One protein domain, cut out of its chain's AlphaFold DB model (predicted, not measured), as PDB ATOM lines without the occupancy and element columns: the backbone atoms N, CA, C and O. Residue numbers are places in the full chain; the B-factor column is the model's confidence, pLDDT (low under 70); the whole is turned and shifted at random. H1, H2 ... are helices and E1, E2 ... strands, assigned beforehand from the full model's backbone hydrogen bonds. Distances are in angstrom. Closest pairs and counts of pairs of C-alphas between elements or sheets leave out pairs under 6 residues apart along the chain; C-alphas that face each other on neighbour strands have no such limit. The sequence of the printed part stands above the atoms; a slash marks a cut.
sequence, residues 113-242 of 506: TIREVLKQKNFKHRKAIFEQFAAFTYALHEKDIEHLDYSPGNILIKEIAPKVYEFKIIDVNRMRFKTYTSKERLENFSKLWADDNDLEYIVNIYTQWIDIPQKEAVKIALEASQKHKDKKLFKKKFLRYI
ATOM      1  N   THR A 113       5.846  24.017  75.849       97.12
ATOM      2  CA  THR A 113       4.758  23.119  76.258       97.12
ATOM      3  C   THR A 113       3.824  23.829  77.236       97.12
ATOM      4  O   THR A 113       4.173  24.846  77.843       97.12
ATOM      5  N   ILE A 114       2.634  23.272  77.490       96.94
ATOM      6  CA  ILE A 114       1.736  23.853  78.510       96.94
ATOM      7  C   ILE A 114       2.370  23.822  79.917       96.94
ATOM      8  O   ILE A 114       1.956  24.551  80.818       96.94
ATOM      9  N   ARG A 115       3.417  23.007  80.129       95.38
ATOM     10  CA  ARG A 115       4.172  22.972  81.387       95.38
ATOM     11  C   ARG A 115       4.820  24.314  81.710       95.38
ATOM     12  O   ARG A 115       4.784  24.701  82.877       95.38
ATOM     13  N   GLU A 116       5.462  24.965  80.742       94.00
ATOM     14  CA  GLU A 116       6.117  26.257  80.963       94.00
ATOM     15  C   GLU A 116       5.078  27.305  81.380       94.00
ATOM     16  O   GLU A 116       5.265  27.979  82.392       94.00
ATOM     17  N   VAL A 117       3.935  27.332  80.690       96.31
ATOM     18  CA  VAL A 117       2.811  28.254  80.936       96.31
ATOM     19  C   VAL A 117       2.199  28.066  82.331       96.31
ATOM     20  O   VAL A 117       1.917  29.033  83.042       96.31
ATOM     21  N   LEU A 118       2.028  26.813  82.768       93.75
ATOM     22  CA  LEU A 118       1.536  26.495  84.114       93.75
ATOM     23  C   LEU A 118       2.541  26.896  85.205       93.75
ATOM     24  O   LEU A 118       2.142  27.380  86.258       93.75
ATOM     25  N   LYS A 119       3.847  26.727  84.965       92.31
ATOM     26  CA  LYS A 119       4.887  27.028  85.962       92.31
ATOM     27  C   LYS A 119       5.211  28.515  86.092       92.31
ATOM     28  O   LYS A 119       5.526  28.962  87.192       92.31
ATOM     29  N   GLN A 120       5.208  29.257  84.989       91.81
ATOM     30  CA  GLN A 120       5.634  30.654  84.947       91.81
ATOM     31  C   GLN A 120       4.407  31.569  85.023       91.81
ATOM     32  O   GLN A 120       3.634  31.682  84.075       91.81
ATOM     33  N   LYS A 121       4.198  32.230  86.167       91.25
ATOM     34  CA  LYS A 121       3.001  33.064  86.385       91.25
ATOM     35  C   LYS A 121       2.957  34.317  85.505       91.25
ATOM     36  O   LYS A 121       1.873  34.744  85.125       91.25
ATOM     37  N   ASN A 122       4.117  34.847  85.130       93.12
ATOM     38  CA  ASN A 122       4.291  35.991  84.234       93.12
ATOM     39  C   ASN A 122       4.502  35.590  82.760       93.12
ATOM     40  O   ASN A 122       5.031  36.385  81.985       93.12
ATOM     41  N   PHE A 123       4.120  34.370  82.359       95.06
ATOM     42  CA  PHE A 123       4.258  33.925  80.970       95.06
ATOM     43  C   PHE A 123       3.495  34.857  80.011       95.06
ATOM     44  O   PHE A 123       2.362  35.270  80.282       95.06
ATOM     45  N   LYS A 124       4.106  35.196  78.874       94.88
ATOM     46  CA  LYS A 124       3.516  36.116  77.894       94.88
ATOM     47  C   LYS A 124       2.194  35.546  77.364       94.88
ATOM     48  O   LYS A 124       2.117  34.379  77.008       94.88
ATOM     49  N   HIS A 125       1.142  36.366  77.342       95.88
ATOM     50  CA  HIS A 125      -0.194  35.989  76.840       95.88
ATOM     51  C   HIS A 125      -0.815  34.733  77.488       95.88
ATOM     52  O   HIS A 125      -1.680  34.085  76.901       95.88
ATOM     53  N   ARG A 126      -0.435  34.429  78.734       96.06
ATOM     54  CA  ARG A 126      -0.864  33.246  79.498       96.06
ATOM     55  C   ARG A 126      -2.368  32.962  79.472       96.06
ATOM     56  O   ARG A 126      -2.762  31.818  79.280       96.06
ATOM     57  N   LYS A 127      -3.204  33.995  79.640       96.12
ATOM     58  CA  LYS A 127      -4.672  33.862  79.619       96.12
ATOM     59  C   LYS A 127      -5.197  33.395  78.259       96.12
ATOM     60  O   LYS A 127      -5.925  32.411  78.209       96.12
ATOM     61  N   ALA A 128      -4.733  34.015  77.171       97.38
ATOM     62  CA  ALA A 128      -5.105  33.626  75.810       97.38
ATOM     63  C   ALA A 128      -4.674  32.183  75.486       97.38
ATOM     64  O   ALA A 128      -5.405  31.444  74.831       97.38
ATOM     65  N   ILE A 129      -3.508  31.757  75.991       98.25
ATOM     66  CA  ILE A 129      -3.051  30.367  75.856       98.25
ATOM     67  C   ILE A 129      -3.986  29.415  76.610       98.25
ATOM     68  O   ILE A 129      -4.340  28.373  76.071       98.25
ATOM     69  N   PHE A 130      -4.406  29.747  77.835       98.12
ATOM     70  CA  PHE A 130      -5.346  28.921  78.602       98.12
ATOM     71  C   PHE A 130      -6.727  28.817  77.955       98.12
ATOM     72  O   PHE A 130      -7.309  27.734  77.969       98.12
ATOM     73  N   GLU A 131      -7.220  29.890  77.342       98.00
ATOM     74  CA  GLU A 131      -8.481  29.889  76.594       98.00
ATOM     75  C   GLU A 131      -8.430  28.935  75.399       98.00
ATOM     76  O   GLU A 131      -9.260  28.033  75.283       98.00
ATOM     77  N   GLN A 132      -7.396  29.051  74.564       98.44
ATOM     78  CA  GLN A 132      -7.225  28.157  73.416       98.44
ATOM     79  C   GLN A 132      -6.871  26.725  73.844       98.44
ATOM     80  O   GLN A 132      -7.276  25.766  73.192       98.44
ATOM     81  N   PHE A 133      -6.185  26.551  74.975       98.25
ATOM     82  CA  PHE A 133      -5.910  25.236  75.548       98.25
ATOM     83  C   PHE A 133      -7.185  24.541  76.058       98.25
ATOM     84  O   PHE A 133      -7.329  23.324  75.896       98.25
ATOM     85  N   ALA A 134      -8.120  25.288  76.655       97.75
ATOM     86  CA  ALA A 134      -9.422  24.763  77.056       97.75
ATOM     87  C   ALA A 134     -10.221  24.306  75.825       97.75
ATOM     88  O   ALA A 134     -10.716  23.176  75.818       97.75
ATOM     89  N   ALA A 135     -10.244  25.117  74.760       97.75
ATOM     90  CA  ALA A 135     -10.870  24.764  73.484       97.75
ATOM     91  C   ALA A 135     -10.227  23.521  72.842       97.75
ATOM     92  O   ALA A 135     -10.924  22.589  72.441       97.75
ATOM     93  N   PHE A 136      -8.892  23.450  72.817       97.12
ATOM     94  CA  PHE A 136      -8.148  22.279  72.344       97.12
ATOM     95  C   PHE A 136      -8.502  21.015  73.136       97.12
ATOM     96  O   PHE A 136      -8.753  19.958  72.558       97.12
ATOM     97  N   THR A 137      -8.551  21.119  74.467       95.56
ATOM     98  CA  THR A 137      -8.911  19.993  75.339       95.56
ATOM     99  C   THR A 137     -10.355  19.553  75.097       95.56
ATOM    100  O   THR A 137     -10.643  18.357  75.121       95.56
ATOM    101  N   TYR A 138     -11.265  20.493  74.826       95.38
ATOM    102  CA  TYR A 138     -12.650  20.180  74.484       95.38
ATOM    103  C   TYR A 138     -12.736  19.422  73.161       95.38
ATOM    104  O   TYR A 138     -13.284  18.322  73.138       95.38
ATOM    105  N   ALA A 139     -12.094  19.932  72.110       94.88
ATOM    106  CA  ALA A 139     -12.040  19.273  70.808       94.88
ATOM    107  C   ALA A 139     -11.444  17.853  70.891       94.88
ATOM    108  O   ALA A 139     -11.905  16.943  70.205       94.88
ATOM    109  N   LEU A 140     -10.466  17.629  71.777       92.50
ATOM    110  CA  LEU A 140      -9.928  16.293  72.037       92.50
ATOM    111  C   LEU A 140     -10.957  15.370  72.718       92.50
ATOM    112  O   LEU A 140     -11.066  14.198  72.358       92.50
ATOM    113  N   HIS A 141     -11.714  15.875  73.697       92.38
ATOM    114  CA  HIS A 141     -12.769  15.108  74.365       92.38
ATOM    115  C   HIS A 141     -13.948  14.785  73.432       92.38
ATOM    116  O   HIS A 141     -14.532  13.714  73.575       92.38
ATOM    117  N   GLU A 142     -14.242  15.639  72.447       92.38
ATOM    118  CA  GLU A 142     -15.255  15.391  71.403       92.38
ATOM    119  C   GLU A 142     -14.891  14.235  70.461       92.38
ATOM    120  O   GLU A 142     -15.754  13.654  69.811       92.38
ATOM    121  N   LYS A 143     -13.615  13.842  70.402       90.25
ATOM    122  CA  LYS A 143     -13.187  12.636  69.679       90.25
ATOM    123  C   LYS A 143     -13.242  11.364  70.526       90.25
ATOM    124  O   LYS A 143     -12.668  10.349  70.126       90.25
ATOM    125  N   ASP A 144     -13.892  11.404  71.691       88.88
ATOM    126  CA  ASP A 144     -14.054  10.264  72.599       88.88
ATOM    127  C   ASP A 144     -12.712   9.653  73.049       88.88
ATOM    128  O   ASP A 144     -12.533   8.433  73.121       88.88
ATOM    129  N   ILE A 145     -11.728  10.509  73.355       84.25
ATOM    130  CA  ILE A 145     -10.370  10.083  73.725       84.25
ATOM    131  C   ILE A 145     -10.109  10.260  75.216       84.25
ATOM    132  O   ILE A 145      -9.992  11.363  75.744       84.25
ATOM    133  N   GLU A 146      -9.819   9.143  75.879       84.12
ATOM    134  CA  GLU A 146      -9.127   9.127  77.159       84.12
ATOM    135  C   GLU A 146      -7.620   9.116  76.959       84.12
ATOM    136  O   GLU A 146      -7.023   8.056  76.748       84.12
ATOM    137  N   HIS A 147      -6.969  10.265  77.127       86.94
ATOM    138  CA  HIS A 147      -5.518  10.278  77.241       86.94
ATOM    139  C   HIS A 147      -5.089   9.927  78.678       86.94
ATOM    140  O   HIS A 147      -5.138  10.750  79.595       86.94
ATOM    141  N   LEU A 148      -4.622   8.692  78.902       84.38
ATOM    142  CA  LEU A 148      -4.252   8.229  80.251       84.38
ATOM    143  C   LEU A 148      -3.021   8.955  80.818       84.38
ATOM    144  O   LEU A 148      -2.887   9.074  82.033       84.38
ATOM    145  N   ASP A 149      -2.153   9.463  79.942       83.94
ATOM    146  CA  ASP A 149      -0.950  10.229  80.287       83.94
ATOM    147  C   ASP A 149      -1.072  11.721  79.869       83.94
ATOM    148  O   ASP A 149      -0.141  12.270  79.279       83.94
ATOM    149  N   TYR A 150      -2.230  12.368  80.108       90.12
ATOM    150  CA  TYR A 150      -2.518  13.783  79.757       90.12
ATOM    151  C   TYR A 150      -1.740  14.784  80.635       90.12
ATOM    152  O   TYR A 150      -2.294  15.559  81.410       90.12
ATOM    153  N   SER A 151      -0.413  14.678  80.608       89.62
ATOM    154  CA  SER A 151       0.487  15.477  81.434       89.62
ATOM    155  C   SER A 151       0.962  16.730  80.693       89.62
ATOM    156  O   SER A 151       1.110  16.681  79.473       89.62
ATOM    157  N   PRO A 152       1.336  17.815  81.396       91.94
ATOM    158  CA  PRO A 152       1.710  19.078  80.750       91.94
ATOM    159  C   PRO A 152       2.886  18.992  79.777       91.94
ATOM    160  O   PRO A 152       2.986  19.770  78.845       91.94
ATOM    161  N   GLY A 153       3.811  18.054  79.994       90.81
ATOM    162  CA  GLY A 153       4.964  17.900  79.098       90.81
ATOM    163  C   GLY A 153       4.639  17.182  77.792       90.81
ATOM    164  O   GLY A 153       5.532  17.034  76.971       90.81
ATOM    165  N   ASN A 154       3.407  16.695  77.631       93.69
ATOM    166  CA  ASN A 154       2.963  15.993  76.433       93.69
ATOM    167  C   ASN A 154       2.121  16.885  75.511       93.69
ATOM    168  O   ASN A 154       1.611  16.383  74.518       93.69
ATOM    169  N   ILE A 155       1.953  18.167  75.840       96.56
ATOM    170  CA  ILE A 155       1.158  19.121  75.062       96.56
ATOM    171  C   ILE A 155       2.113  20.197  74.555       96.56
ATOM    172  O   ILE A 155       2.575  21.032  75.333       96.56
ATOM    173  N   LEU A 156       2.443  20.116  73.271       97.31
ATOM    174  CA  LEU A 156       3.322  21.024  72.543       97.31
ATOM    175  C   LEU A 156       2.514  22.217  72.034       97.31
ATOM    176  O   LEU A 156       1.374  22.036  71.605       97.31
ATOM    177  N   ILE A 157       3.106  23.405  72.069       98.31
ATOM    178  CA  ILE A 157       2.474  24.664  71.678       98.31
ATOM    179  C   ILE A 157       3.404  25.399  70.715       98.31
ATOM    180  O   ILE A 157       4.600  25.536  70.983       98.31
ATOM    181  N   LYS A 158       2.841  25.868  69.603       98.06
ATOM    182  CA  LYS A 158       3.505  26.735  68.630       98.06
ATOM    183  C   LYS A 158       2.679  27.999  68.429       98.06
ATOM    184  O   LYS A 158       1.475  27.897  68.213       98.06
ATOM    185  N   GLU A 159       3.292  29.173  68.489       97.44
ATOM    186  CA  GLU A 159       2.640  30.424  68.097       97.44
ATOM    187  C   GLU A 159       2.689  30.550  66.565       97.44
ATOM    188  O   GLU A 159       3.760  30.663  65.971       97.44
ATOM    189  N   ILE A 160       1.531  30.469  65.903       97.25
ATOM    190  CA  ILE A 160       1.434  30.501  64.429       97.25
ATOM    191  C   ILE A 160       1.095  31.894  63.886       97.25
ATOM    192  O   ILE A 160       1.367  32.194  62.728       97.25
ATOM    193  N   ALA A 161       0.516  32.746  64.728       96.38
ATOM    194  CA  ALA A 161       0.303  34.169  64.501       96.38
ATOM    195  C   ALA A 161       0.226  34.863  65.874       96.38
ATOM    196  O   ALA A 161       0.077  34.167  66.881       96.38
ATOM    197  N   PRO A 162       0.292  36.204  65.963       95.50
ATOM    198  CA  PRO A 162       0.244  36.902  67.246       95.50
ATOM    199  C   PRO A 162      -0.957  36.470  68.103       95.50
ATOM    200  O   PRO A 162      -2.106  36.713  67.736       95.50
ATOM    201  N   LYS A 163      -0.682  35.851  69.262       95.06
ATOM    202  CA  LYS A 163      -1.686  35.286  70.191       95.06
ATOM    203  C   LYS A 163      -2.540  34.139  69.623       95.06
ATOM    204  O   LYS A 163      -3.554  33.807  70.233       95.06
ATOM    205  N   VAL A 164      -2.154  33.521  68.512       97.56
ATOM    206  CA  VAL A 164      -2.821  32.347  67.928       97.56
ATOM    207  C   VAL A 164      -1.892  31.151  68.057       97.56
ATOM    208  O   VAL A 164      -0.773  31.166  67.539       97.56
ATOM    209  N   TYR A 165      -2.357  30.112  68.745       98.19
ATOM    210  CA  TYR A 165      -1.528  28.974  69.123       98.19
ATOM    211  C   TYR A 165      -2.045  27.672  68.523       98.19
ATOM    212  O   TYR A 165      -3.222  27.334  68.636       98.19
ATOM    213  N   GLU A 166      -1.136  26.898  67.938       98.12
ATOM    214  CA  GLU A 166      -1.385  25.522  67.532       98.12
ATOM    215  C   GLU A 166      -0.899  24.558  68.624       98.12
ATOM    216  O   GLU A 166       0.245  24.626  69.085       98.12
ATOM    217  N   PHE A 167      -1.770  23.626  69.012       98.12
ATOM    218  CA  PHE A 167      -1.508  22.627  70.043       98.12
ATOM    219  C   PHE A 167      -1.362  21.240  69.419       98.12
ATOM    220  O   PHE A 167      -2.191  20.828  68.605       98.12
ATOM    221  N   LYS A 168      -0.352  20.480  69.853       97.56
ATOM    222  CA  LYS A 168      -0.194  19.061  69.498       97.56
ATOM    223  C   LYS A 168       0.053  18.205  70.730       97.56
ATOM    224  O   LYS A 168       0.821  18.577  71.614       97.56
ATOM    225  N   ILE A 169      -0.548  17.021  70.772       95.19
ATOM    226  CA  ILE A 169      -0.319  16.023  71.811       95.19
ATOM    227  C   ILE A 169       0.678  14.956  71.361       95.19
ATOM    228  O   ILE A 169       0.661  14.474  70.229       95.19
ATOM    229  N   ILE A 170       1.553  14.560  72.279       93.06
ATOM    230  CA  ILE A 170       2.516  13.473  72.098       93.06
ATOM    231  C   ILE A 170       2.325  12.381  73.157       93.06
ATOM    232  O   ILE A 170       1.575  12.519  74.114       93.06
ATOM    233  N   ASP A 171       3.031  11.260  72.985       89.88
ATOM    234  CA  ASP A 171       2.928  10.064  73.844       89.88
ATOM    235  C   ASP A 171       1.532   9.412  73.871       89.88
ATOM    236  O   ASP A 171       1.051   8.905  74.882       89.88
ATOM    237  N   VAL A 172       0.924   9.323  72.692       92.88
ATOM    238  CA  VAL A 172      -0.441   8.817  72.475       92.88
ATOM    239  C   VAL A 172      -0.594   7.290  72.554       92.88
ATOM    240  O   VAL A 172      -1.640   6.734  72.237       92.88
ATOM    241  N   ASN A 173       0.429   6.549  72.993       91.56
ATOM    242  CA  ASN A 173       0.390   5.076  73.064       91.56
ATOM    243  C   ASN A 173      -0.551   4.528  74.158       91.56
ATOM    244  O   ASN A 173      -0.811   3.317  74.204       91.56
ATOM    245  N   ARG A 174      -1.029   5.385  75.067       89.31
ATOM    246  CA  ARG A 174      -1.951   5.045  76.159       89.31
ATOM    247  C   ARG A 174      -3.264   5.820  76.060       89.31
ATOM    248  O   ARG A 174      -3.636   6.538  76.984       89.31
ATOM    249  N   MET A 175      -3.972   5.613  74.957       90.12
ATOM    250  CA  MET A 175      -5.338   6.099  74.786       90.12
ATOM    251  C   MET A 175      -6.363   4.994  75.019       90.12
ATOM    252  O   MET A 175      -6.087   3.821  74.746       90.12
ATOM    253  N   ARG A 176      -7.543   5.376  75.503       87.38
ATOM    254  CA  ARG A 176      -8.766   4.580  75.365       87.38
ATOM    255  C   ARG A 176      -9.770   5.395  74.570       87.38
ATOM    256  O   ARG A 176      -9.852   6.597  74.772       87.38
ATOM    257  N   PHE A 177     -10.495   4.731  73.683       87.75
ATOM    258  CA  PHE A 177     -11.537   5.360  72.887       87.75
ATOM    259  C   PHE A 177     -12.868   4.958  73.505       87.75
ATOM    260  O   PHE A 177     -13.207   3.774  73.485       87.75
ATOM    261  N   LYS A 178     -13.521   5.906  74.169       86.50
ATOM    262  CA  LYS A 178     -14.814   5.731  74.832       86.50
ATOM    263  C   LYS A 178     -15.496   7.085  74.951       86.50
ATOM    264  O   LYS A 178     -14.807   8.087  75.126       86.50
ATOM    265  N   THR A 179     -16.820   7.086  74.957       84.56
ATOM    266  CA  THR A 179     -17.589   8.300  75.207       84.56
ATOM    267  C   THR A 179     -17.419   8.766  76.646       84.56
ATOM    268  O   THR A 179     -17.342   7.963  77.580       84.56
ATOM    269  N   TYR A 180     -17.291  10.079  76.796       82.81
ATOM    270  CA  TYR A 180     -16.976  10.744  78.049       82.81
ATOM    271  C   TYR A 180     -18.197  11.430  78.635       82.81
ATOM    272  O   TYR A 180     -18.774  12.308  77.996       82.81
ATOM    273  N   THR A 181     -18.512  11.130  79.892       89.81
ATOM    274  CA  THR A 181     -19.429  11.980  80.657       89.81
ATOM    275  C   THR A 181     -18.774  13.329  80.960       89.81
ATOM    276  O   THR A 181     -17.554  13.411  81.130       89.81
ATOM    277  N   SER A 182     -19.571  14.390  81.101       90.75
ATOM    278  CA  SER A 182     -19.075  15.724  81.476       90.75
ATOM    279  C   SER A 182     -18.215  15.691  82.750       90.75
ATOM    280  O   SER A 182     -17.175  16.343  82.821       90.75
ATOM    281  N   LYS A 183     -18.560  14.829  83.718       92.12
ATOM    282  CA  LYS A 183     -17.751  14.583  84.919       92.12
ATOM    283  C   LYS A 183     -16.376  13.985  84.603       92.12
ATOM    284  O   LYS A 183     -15.369  14.485  85.090       92.12
ATOM    285  N   GLU A 184     -16.303  12.942  83.778       91.06
ATOM    286  CA  GLU A 184     -15.023  12.326  83.397       91.06
ATOM    287  C   GLU A 184     -14.123  13.290  82.612       91.06
ATOM    288  O   GLU A 184     -12.896  13.236  82.753       91.06
ATOM    289  N   ARG A 185     -14.717  14.195  81.816       92.44
ATOM    290  CA  ARG A 185     -13.984  15.261  81.105       92.44
ATOM    291  C   ARG A 185     -13.289  16.175  82.114       92.44
ATOM    292  O   ARG A 185     -12.091  16.424  81.992       92.44
ATOM    293  N   LEU A 186     -14.009  16.592  83.154       94.88
ATOM    294  CA  LEU A 186     -13.481  17.420  84.243       94.88
ATOM    295  C   LEU A 186     -12.415  16.688  85.072       94.88
ATOM    296  O   LEU A 186     -11.351  17.239  85.356       94.88
ATOM    297  N   GLU A 187     -12.635  15.411  85.398       92.50
ATOM    298  CA  GLU A 187     -11.649  14.588  86.110       92.50
ATOM    299  C   GLU A 187     -10.344  14.412  85.312       92.50
ATOM    300  O   GLU A 187      -9.276  14.179  85.898       92.50
ATOM    301  N   ASN A 188     -10.381  14.536  83.979       91.62
ATOM    302  CA  ASN A 188      -9.193  14.425  83.140       91.62
ATOM    303  C   ASN A 188      -8.153  15.515  83.447       91.62
ATOM    304  O   ASN A 188      -6.958  15.199  83.517       91.62
ATOM    305  N   PHE A 189      -8.601  16.737  83.760       93.88
ATOM    306  CA  PHE A 189      -7.738  17.870  84.104       93.88
ATOM    307  C   PHE A 189      -6.845  17.613  85.329       93.88
ATOM    308  O   PHE A 189      -5.760  18.190  85.429       93.88
ATOM    309  N   SER A 190      -7.204  16.670  86.212       91.56
ATOM    310  CA  SER A 190      -6.354  16.253  87.346       91.56
ATOM    311  C   SER A 190      -4.945  15.794  86.928       91.56
ATOM    312  O   SER A 190      -3.993  15.864  87.711       91.56
ATOM    313  N   LYS A 191      -4.778  15.343  85.677       90.75
ATOM    314  CA  LYS A 191      -3.496  14.890  85.116       90.75
ATOM    315  C   LYS A 191      -2.554  16.048  84.755       90.75
ATOM    316  O   LYS A 191      -1.346  15.811  84.633       90.75
ATOM    317  N   LEU A 192      -3.059  17.285  84.672       89.81
ATOM    318  CA  LEU A 192      -2.267  18.482  84.376       89.81
ATOM    319  C   LEU A 192      -1.390  18.934  85.541       89.81
ATOM    320  O   LEU A 192      -0.403  19.620  85.314       89.81
ATOM    321  N   TRP A 193      -1.686  18.548  86.787       87.06
ATOM    322  CA  TRP A 193      -0.922  19.045  87.942       87.06
ATOM    323  C   TRP A 193      -0.879  20.586  88.030       87.06
ATOM    324  O   TRP A 193       0.099  21.144  88.528       87.06
ATOM    325  N   ALA A 194      -1.925  21.257  87.544       89.88
ATOM    326  CA  ALA A 194      -2.108  22.689  87.731       89.88
ATOM    327  C   ALA A 194      -2.328  23.013  89.221       89.88
ATOM    328  O   ALA A 194      -2.781  22.159  90.002       89.88
ATOM    329  N   ASP A 195      -1.970  24.233  89.623       91.69
ATOM    330  CA  ASP A 195      -2.485  24.765  90.881       91.69
ATOM    331  C   ASP A 195      -3.961  25.124  90.752       91.69
ATOM    332  O   ASP A 195      -4.533  25.121  89.661       91.69
ATOM    333  N   ASP A 196      -4.578  25.349  91.901       94.44
ATOM    334  CA  ASP A 196      -6.026  25.393  92.007       94.44
ATOM    335  C   ASP A 196      -6.591  26.628  91.284       94.44
ATOM    336  O   ASP A 196      -7.584  26.500  90.574       94.44
ATOM    337  N   ASN A 197      -5.880  27.763  91.323       95.50
ATOM    338  CA  ASN A 197      -6.258  28.987  90.607       95.50
ATOM    339  C   ASN A 197      -6.201  28.812  89.081       95.50
ATOM    340  O   ASN A 197      -7.105  29.238  88.364       95.50
ATOM    341  N   ASP A 198      -5.132  28.199  88.563       95.75
ATOM    342  CA  ASP A 198      -5.013  27.953  87.123       95.75
ATOM    343  C   ASP A 198      -6.035  26.920  86.645       95.75
ATOM    344  O   ASP A 198      -6.615  27.067  85.568       95.75
ATOM    345  N   LEU A 199      -6.253  25.869  87.441       96.81
ATOM    346  CA  LEU A 199      -7.227  24.833  87.126       96.81
ATOM    347  C   LEU A 199      -8.643  25.409  87.089       96.81
ATOM    348  O   LEU A 199      -9.373  25.139  86.141       96.81
ATOM    349  N   GLU A 200      -9.005  26.226  88.077       97.75
ATOM    350  CA  GLU A 200     -10.278  26.940  88.104       97.75
ATOM    351  C   GLU A 200     -10.457  27.810  86.855       97.75
ATOM    352  O   GLU A 200     -11.472  27.693  86.173       97.75
ATOM    353  N   TYR A 201      -9.451  28.615  86.491       97.56
ATOM    354  CA  TYR A 201      -9.515  29.465  85.298       97.56
ATOM    355  C   TYR A 201      -9.773  28.654  84.019       97.56
ATOM    356  O   TYR A 201     -10.676  28.974  83.249       97.56
ATOM    357  N   ILE A 202      -9.007  27.578  83.806       97.94
ATOM    358  CA  ILE A 202      -9.134  26.720  82.619       97.94
ATOM    359  C   ILE A 202     -10.505  26.031  82.585       97.94
ATOM    360  O   ILE A 202     -11.141  25.980  81.533       97.94
ATOM    361  N   VAL A 203     -10.973  25.510  83.722       97.88
ATOM    362  CA  VAL A 203     -12.260  24.802  83.820       97.88
ATOM    363  C   VAL A 203     -13.438  25.749  83.607       97.88
ATOM    364  O   VAL A 203     -14.387  25.378  82.925       97.88
ATOM    365  N   ASN A 204     -13.357  26.984  84.100       97.44
ATOM    366  CA  ASN A 204     -14.377  28.008  83.866       97.44
ATOM    367  C   ASN A 204     -14.565  28.320  82.375       97.44
ATOM    368  O   ASN A 204     -15.685  28.507  81.908       97.44
ATOM    369  N   ILE A 205     -13.478  28.346  81.602       97.44
ATOM    370  CA  ILE A 205     -13.574  28.500  80.145       97.44
ATOM    371  C   ILE A 205     -14.152  27.227  79.527       97.44
ATOM    372  O   ILE A 205     -15.051  27.288  78.697       97.44
ATOM    373  N   TYR A 206     -13.686  26.064  79.983       97.62
ATOM    374  CA  TYR A 206     -14.147  24.768  79.497       97.62
ATOM    375  C   TYR A 206     -15.666  24.562  79.641       97.62
ATOM    376  O   TYR A 206     -16.277  23.893  78.807       97.62
ATOM    377  N   THR A 207     -16.295  25.156  80.663       96.56
ATOM    378  CA  THR A 207     -17.747  25.054  80.888       96.56
ATOM    379  C   THR A 207     -18.604  25.716  79.815       96.56
ATOM    380  O   THR A 207     -19.790  25.431  79.750       96.56
ATOM    381  N   GLN A 208     -18.022  26.516  78.916       95.75
ATOM    382  CA  GLN A 208     -18.739  27.059  77.755       95.75
ATOM    383  C   GLN A 208     -19.255  25.972  76.800       95.75
ATOM    384  O   GLN A 208     -20.167  26.230  76.021       95.75
ATOM    385  N   TRP A 209     -18.678  24.768  76.855       95.62
ATOM    386  CA  TRP A 209     -18.990  23.681  75.926       95.62
ATOM    387  C   TRP A 209     -19.550  22.416  76.589       95.62
ATOM    388  O   TRP A 209     -19.715  21.391  75.926       95.62
ATOM    389  N   ILE A 210     -19.810  22.445  77.899       92.81
ATOM    390  CA  ILE A 210     -20.396  21.314  78.625       92.81
ATOM    391  C   ILE A 210     -21.577  21.772  79.472       92.81
ATOM    392  O   ILE A 210     -21.557  22.851  80.053       92.81
ATOM    393  N   ASP A 211     -22.576  20.906  79.597       90.75
ATOM    394  CA  ASP A 211     -23.786  21.182  80.372       90.75
ATOM    395  C   ASP A 211     -23.588  20.853  81.866       90.75
ATOM    396  O   ASP A 211     -24.146  19.897  82.402       90.75
ATOM    397  N   ILE A 212     -22.674  21.577  82.522       93.44
ATOM    398  CA  ILE A 212     -22.471  21.545  83.980       93.44
ATOM    399  C   ILE A 212     -22.278  22.987  84.472       93.44
ATOM    400  O   ILE A 212     -21.408  23.687  83.946       93.44
ATOM    401  N   PRO A 213     -22.995  23.428  85.526       95.31
ATOM    402  CA  PRO A 213     -22.791  24.744  86.116       95.31
ATOM    403  C   PRO A 213     -21.336  24.981  86.538       95.31
ATOM    404  O   PRO A 213     -20.712  24.139  87.184       95.31
ATOM    405  N   GLN A 214     -20.816  26.176  86.253       95.25
ATOM    406  CA  GLN A 214     -19.411  26.538  86.470       95.25
ATOM    407  C   GLN A 214     -18.892  26.187  87.878       95.25
ATOM    408  O   GLN A 214     -17.857  25.537  88.025       95.25
ATOM    409  N   LYS A 215     -19.647  26.545  88.927       95.56
ATOM    410  CA  LYS A 215     -19.282  26.248  90.326       95.56
ATOM    411  C   LYS A 215     -19.144  24.746  90.595       95.56
ATOM    412  O   LYS A 215     -18.248  24.331  91.328       95.56
ATOM    413  N   GLU A 216     -20.026  23.935  90.017       96.75
ATOM    414  CA  GLU A 216     -19.995  22.481  90.174       96.75
ATOM    415  C   GLU A 216     -18.823  21.867  89.401       96.75
ATOM    416  O   GLU A 216     -18.093  21.033  89.937       96.75
ATOM    417  N   ALA A 217     -18.579  22.339  88.177       97.12
ATOM    418  CA  ALA A 217     -17.475  21.871  87.351       97.12
ATOM    419  C   ALA A 217     -16.104  22.109  88.006       97.12
ATOM    420  O   ALA A 217     -15.272  21.197  88.065       97.12
ATOM    421  N   VAL A 218     -15.891  23.310  88.557       97.00
ATOM    422  CA  VAL A 218     -14.671  23.665  89.299       97.00
ATOM    423  C   VAL A 218     -14.489  22.754  90.508       97.00
ATOM    424  O   VAL A 218     -13.404  22.201  90.699       97.00
ATOM    425  N   LYS A 219     -15.553  22.526  91.288       97.19
ATOM    426  CA  LYS A 219     -15.512  21.627  92.448       97.19
ATOM    427  C   LYS A 219     -15.071  20.215  92.051       97.19
ATOM    428  O   LYS A 219     -14.134  19.685  92.647       97.19
ATOM    429  N   ILE A 220     -15.685  19.632  91.017       97.12
ATOM    430  CA  ILE A 220     -15.337  18.294  90.509       97.12
ATOM    431  C   ILE A 220     -13.857  18.230  90.107       97.12
ATOM    432  O   ILE A 220     -13.142  17.297  90.485       97.12
ATOM    433  N   ALA A 221     -13.380  19.222  89.352       96.56
ATOM    434  CA  ALA A 221     -12.005  19.252  88.867       96.56
ATOM    435  C   ALA A 221     -10.983  19.384  90.013       96.56
ATOM    436  O   ALA A 221      -9.976  18.666  90.026       96.56
ATOM    437  N   LEU A 222     -11.246  20.256  90.993       96.12
ATOM    438  CA  LEU A 222     -10.386  20.457  92.163       96.12
ATOM    439  C   LEU A 222     -10.330  19.210  93.053       96.12
ATOM    440  O   LEU A 222      -9.237  18.766  93.410       96.12
ATOM    441  N   GLU A 223     -11.472  18.578  93.342       95.56
ATOM    442  CA  GLU A 223     -11.527  17.329  94.115       95.56
ATOM    443  C   GLU A 223     -10.747  16.200  93.422       95.56
ATOM    444  O   GLU A 223      -9.952  15.487  94.050       95.56
ATOM    445  N   ALA A 224     -10.911  16.060  92.103       93.31
ATOM    446  CA  ALA A 224     -10.169  15.088  91.308       93.31
ATOM    447  C   ALA A 224      -8.657  15.376  91.312       93.31
ATOM    448  O   ALA A 224      -7.844  14.451  91.453       93.31
ATOM    449  N   SER A 225      -8.271  16.650  91.193       92.50
ATOM    450  CA  SER A 225      -6.880  17.111  91.264       92.50
ATOM    451  C   SER A 225      -6.255  16.784  92.620       92.50
ATOM    452  O   SER A 225      -5.193  16.155  92.674       92.50
ATOM    453  N   GLN A 226      -6.944  17.100  93.717       89.75
ATOM    454  CA  GLN A 226      -6.473  16.829  95.072       89.75
ATOM    455  C   GLN A 226      -6.311  15.325  95.324       89.75
ATOM    456  O   GLN A 226      -5.232  14.872  95.707       89.75
ATOM    457  N   LYS A 227      -7.312  14.512  94.966       89.31
ATOM    458  CA  LYS A 227      -7.238  13.043  95.061       89.31
ATOM    459  C   LYS A 227      -6.060  12.468  94.267       89.31
ATOM    460  O   LYS A 227      -5.388  11.529  94.713       89.31
ATOM    461  N   HIS A 228      -5.778  13.021  93.086       84.44
ATOM    462  CA  HIS A 228      -4.635  12.620  92.268       84.44
ATOM    463  C   HIS A 228      -3.294  13.013  92.917       84.44
ATOM    464  O   HIS A 228      -2.360  12.194  92.948       84.44
ATOM    465  N   LYS A 229      -3.197  14.233  93.466       83.50
ATOM    466  CA  LYS A 229      -2.034  14.722  94.227       83.50
ATOM    467  C   LYS A 229      -1.777  13.824  95.444       83.50
ATOM    468  O   LYS A 229      -0.657  13.321  95.591       83.50
ATOM    469  N   ASP A 230      -2.807  13.514  96.227       80.38
ATOM    470  CA  ASP A 230      -2.733  12.685  97.435       80.38
ATOM    471  C   ASP A 230      -2.265  11.264  97.149       80.38
ATOM    472  O   ASP A 230      -1.342  10.772  97.799       80.38
ATOM    473  N   LYS A 231      -2.798  10.613  96.110       76.88
ATOM    474  CA  LYS A 231      -2.347   9.271  95.702       76.88
ATOM    475  C   LYS A 231      -0.846   9.238  95.387       76.88
ATOM    476  O   LYS A 231      -0.147   8.276  95.724       76.88
ATOM    477  N   LYS A 232      -0.317  10.286  94.747       73.38
ATOM    478  CA  LYS A 232       1.111  10.376  94.402       73.38
ATOM    479  C   LYS A 232       1.968  10.771  95.604       73.38
ATOM    480  O   LYS A 232       3.073  10.243  95.748       73.38
ATOM    481  N   LEU A 233       1.477  11.664  96.464       70.94
ATOM    482  CA  LEU A 233       2.130  12.047  97.717       70.94
ATOM    483  C   LEU A 233       2.198  10.872  98.688       70.94
ATOM    484  O   LEU A 233       3.255  10.651  99.267       70.94
ATOM    485  N   PHE A 234       1.141  10.070  98.794       69.75
ATOM    486  CA  PHE A 234       1.128   8.819  99.544       69.75
ATOM    487  C   PHE A 234       2.221   7.871  99.039       69.75
ATOM    488  O   PHE A 234       3.067   7.443  99.820       69.75
ATOM    489  N   LYS A 235       2.310   7.647  97.718       64.69
ATOM    490  CA  LYS A 235       3.383   6.837  97.114       64.69
ATOM    491  C   LYS A 235       4.787   7.400  97.394       64.69
ATOM    492  O   LYS A 235       5.720   6.637  97.624       64.69
ATOM    493  N   LYS A 236       4.962   8.727  97.396       59.38
ATOM    494  CA  LYS A 236       6.245   9.376  97.730       59.38
ATOM    495  C   LYS A 236       6.586   9.295  99.221       59.38
ATOM    496  O   LYS A 236       7.737   9.021  99.545       59.38
ATOM    497  N   LYS A 237       5.625   9.537 100.121       55.94
ATOM    498  CA  LYS A 237       5.794   9.414 101.582       55.94
ATOM    499  C   LYS A 237       6.125   7.970 101.956       55.94
ATOM    500  O   LYS A 237       7.061   7.755 102.714       55.94
ATOM    501  N   PHE A 238       5.456   7.004 101.333       55.19
ATOM    502  CA  PHE A 238       5.754   5.577 101.438       55.19
ATOM    503  C   PHE A 238       7.219   5.250 101.095       55.19
ATOM    504  O   PHE A 238       7.894   4.580 101.865       55.19
ATOM    505  N   LEU A 239       7.753   5.811 100.004       50.78
ATOM    506  CA  LEU A 239       9.170   5.654  99.639       50.78
ATOM    507  C   LEU A 239      10.133   6.412 100.573       50.78
ATOM    508  O   LEU A 239      11.313   6.082 100.647       50.78
ATOM    509  N   ARG A 240       9.654   7.445 101.277       46.00
ATOM    510  CA  ARG A 240      10.458   8.297 102.169       46.00
ATOM    511  C   ARG A 240      10.658   7.682 103.559       46.00
ATOM    512  O   ARG A 240      11.707   7.923 104.138       46.00
ATOM    513  N   TYR A 241       9.732   6.848 104.041       47.16
ATOM    514  CA  TYR A 241       9.923   6.025 105.252       47.16
ATOM    515  C   TYR A 241      10.991   4.931 105.085       47.16
ATOM    516  O   TYR A 241      11.394   4.312 106.061       47.16
ATOM    517  N   ILE A 242      11.458   4.721 103.853       49.19
ATOM    518  CA  ILE A 242      12.456   3.717 103.475       49.19
ATOM    519  C   ILE A 242      13.781   4.388 103.050       49.19
ATOM    520  O   ILE A 242      14.762   3.714 102.749       49.19
TER     521      ILE A 242
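AT A GLANCE: This is residues 113 to 242 of the 506 residues of the protein "Glyco_trans_2-like domain-containing protein" of Sulfurovum sp (UniProt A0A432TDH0). A compact body of crossed helices has one long helical arm: H2 lies between the strand hairpin E2 and E3 on one side and H4 on the other, and the first part of H5 packs on H3 and H4, while residues 230 to 242, of which 230 to 240 belong to H5, stick out. H1 lies near the first end of E2, and the two short strands E1 and E4 make a small separate pair near the last residues of H2. The printed part has 130 residues, with five named helices and four named strands in the order H1, H2, E1, E2, E3, E4, H3, H4, H5; each of the two sheets, E1 with E4 and E2 with E3, is antiparallel, and the class is mixed, helices and strands. The whole is compact, with a radius of gyration of the C-alphas of 15.0 A, yet the arm gives it an elongated outline of 51 by 32 by 32 A.

HOW THE PARTS SIT: H1, residues 114 to 119, is close to but not clearly touching H2, residues 126 to 142; their closest C-alphas, of Val 117 and Arg 126, are 6.4 A apart. E1, residues 145 to 147, is the antiparallel neighbour of E4, residues 175 to 177, with N 146 and O 176 2.8 A apart, within hydrogen-bond range. E2, residues 155 to 161, and E3, residues 164 to 169, form an antiparallel hairpin, with N 158 and O 166 2.9 A apart and N 166 and O 158 2.8 A apart, both within hydrogen-bond range. The closest C-alphas of H1 and E2 are those of Ile 114 and Ile 155, 5.9 A apart. Those of H2 and E3 are of Phe 136 and Phe 167, 7.0 A apart, while H2 and E2 are apart. H3, residues 182 to 192, H4, residues 196 to 209, and H5, residues 214 to 240, form an up-and-down bundle, each helix running against the one before it. H3 and H4 are close but not clearly touching, at a steep tilt of 35.1 degrees, only just past shallow; their closest C-alphas, of Leu 186 and Val 203, are 7.5 A apart. H4 and H5 form a helical hairpin and touch with residues 214 to 222 of H5 alone, closest at the C-alphas of Glu 200 and Val 218, 5.6 A. H5 touches H3 with residues 217 to 228 alone, closest at the C-alphas of Ser 190 and Ser 225, 4.0 A. H2 touches H4 at a steep tilt of 52 degrees, the same way, with the C-alphas of Ala 134 and Tyr 206 closest at 5.3 A. In H1, H2 and H5 every O i to N i+4 pair is within hydrogen-bond range; H4 has 8 of 10, and H3 has 3 of 7 beside 8 of 8 O i to N i+3 pairs.

IN THESE COORDINATES: H1 begins at C-alpha 114, at (1.736, 23.853, 78.510). H2 measures 24.3 A from first to last C-alpha, and E1, three residues, follows. E2 measures 18.4 A and E3 17.0 A; C-alpha 161, where E2 ends, is at (0.303, 34.169, 64.501). E4, three residues, precedes H3, which measures 17.3 A. H4 measures 20.7 A. H5, the longest helix, measures 38.4 A and ends at C-alpha 240, at (10.458, 8.297, 102.169).

THE WHOLE: The two C-alphas farthest apart are those of Ala 161 and Ile 242, 50.9 A. Without the stretch that stands free, the body of 117 residues spans 34 by 31 by 26 A. The printed part has no cut and no long link. Its mean pLDDT is 90.4, with residues 234 to 242 under 70.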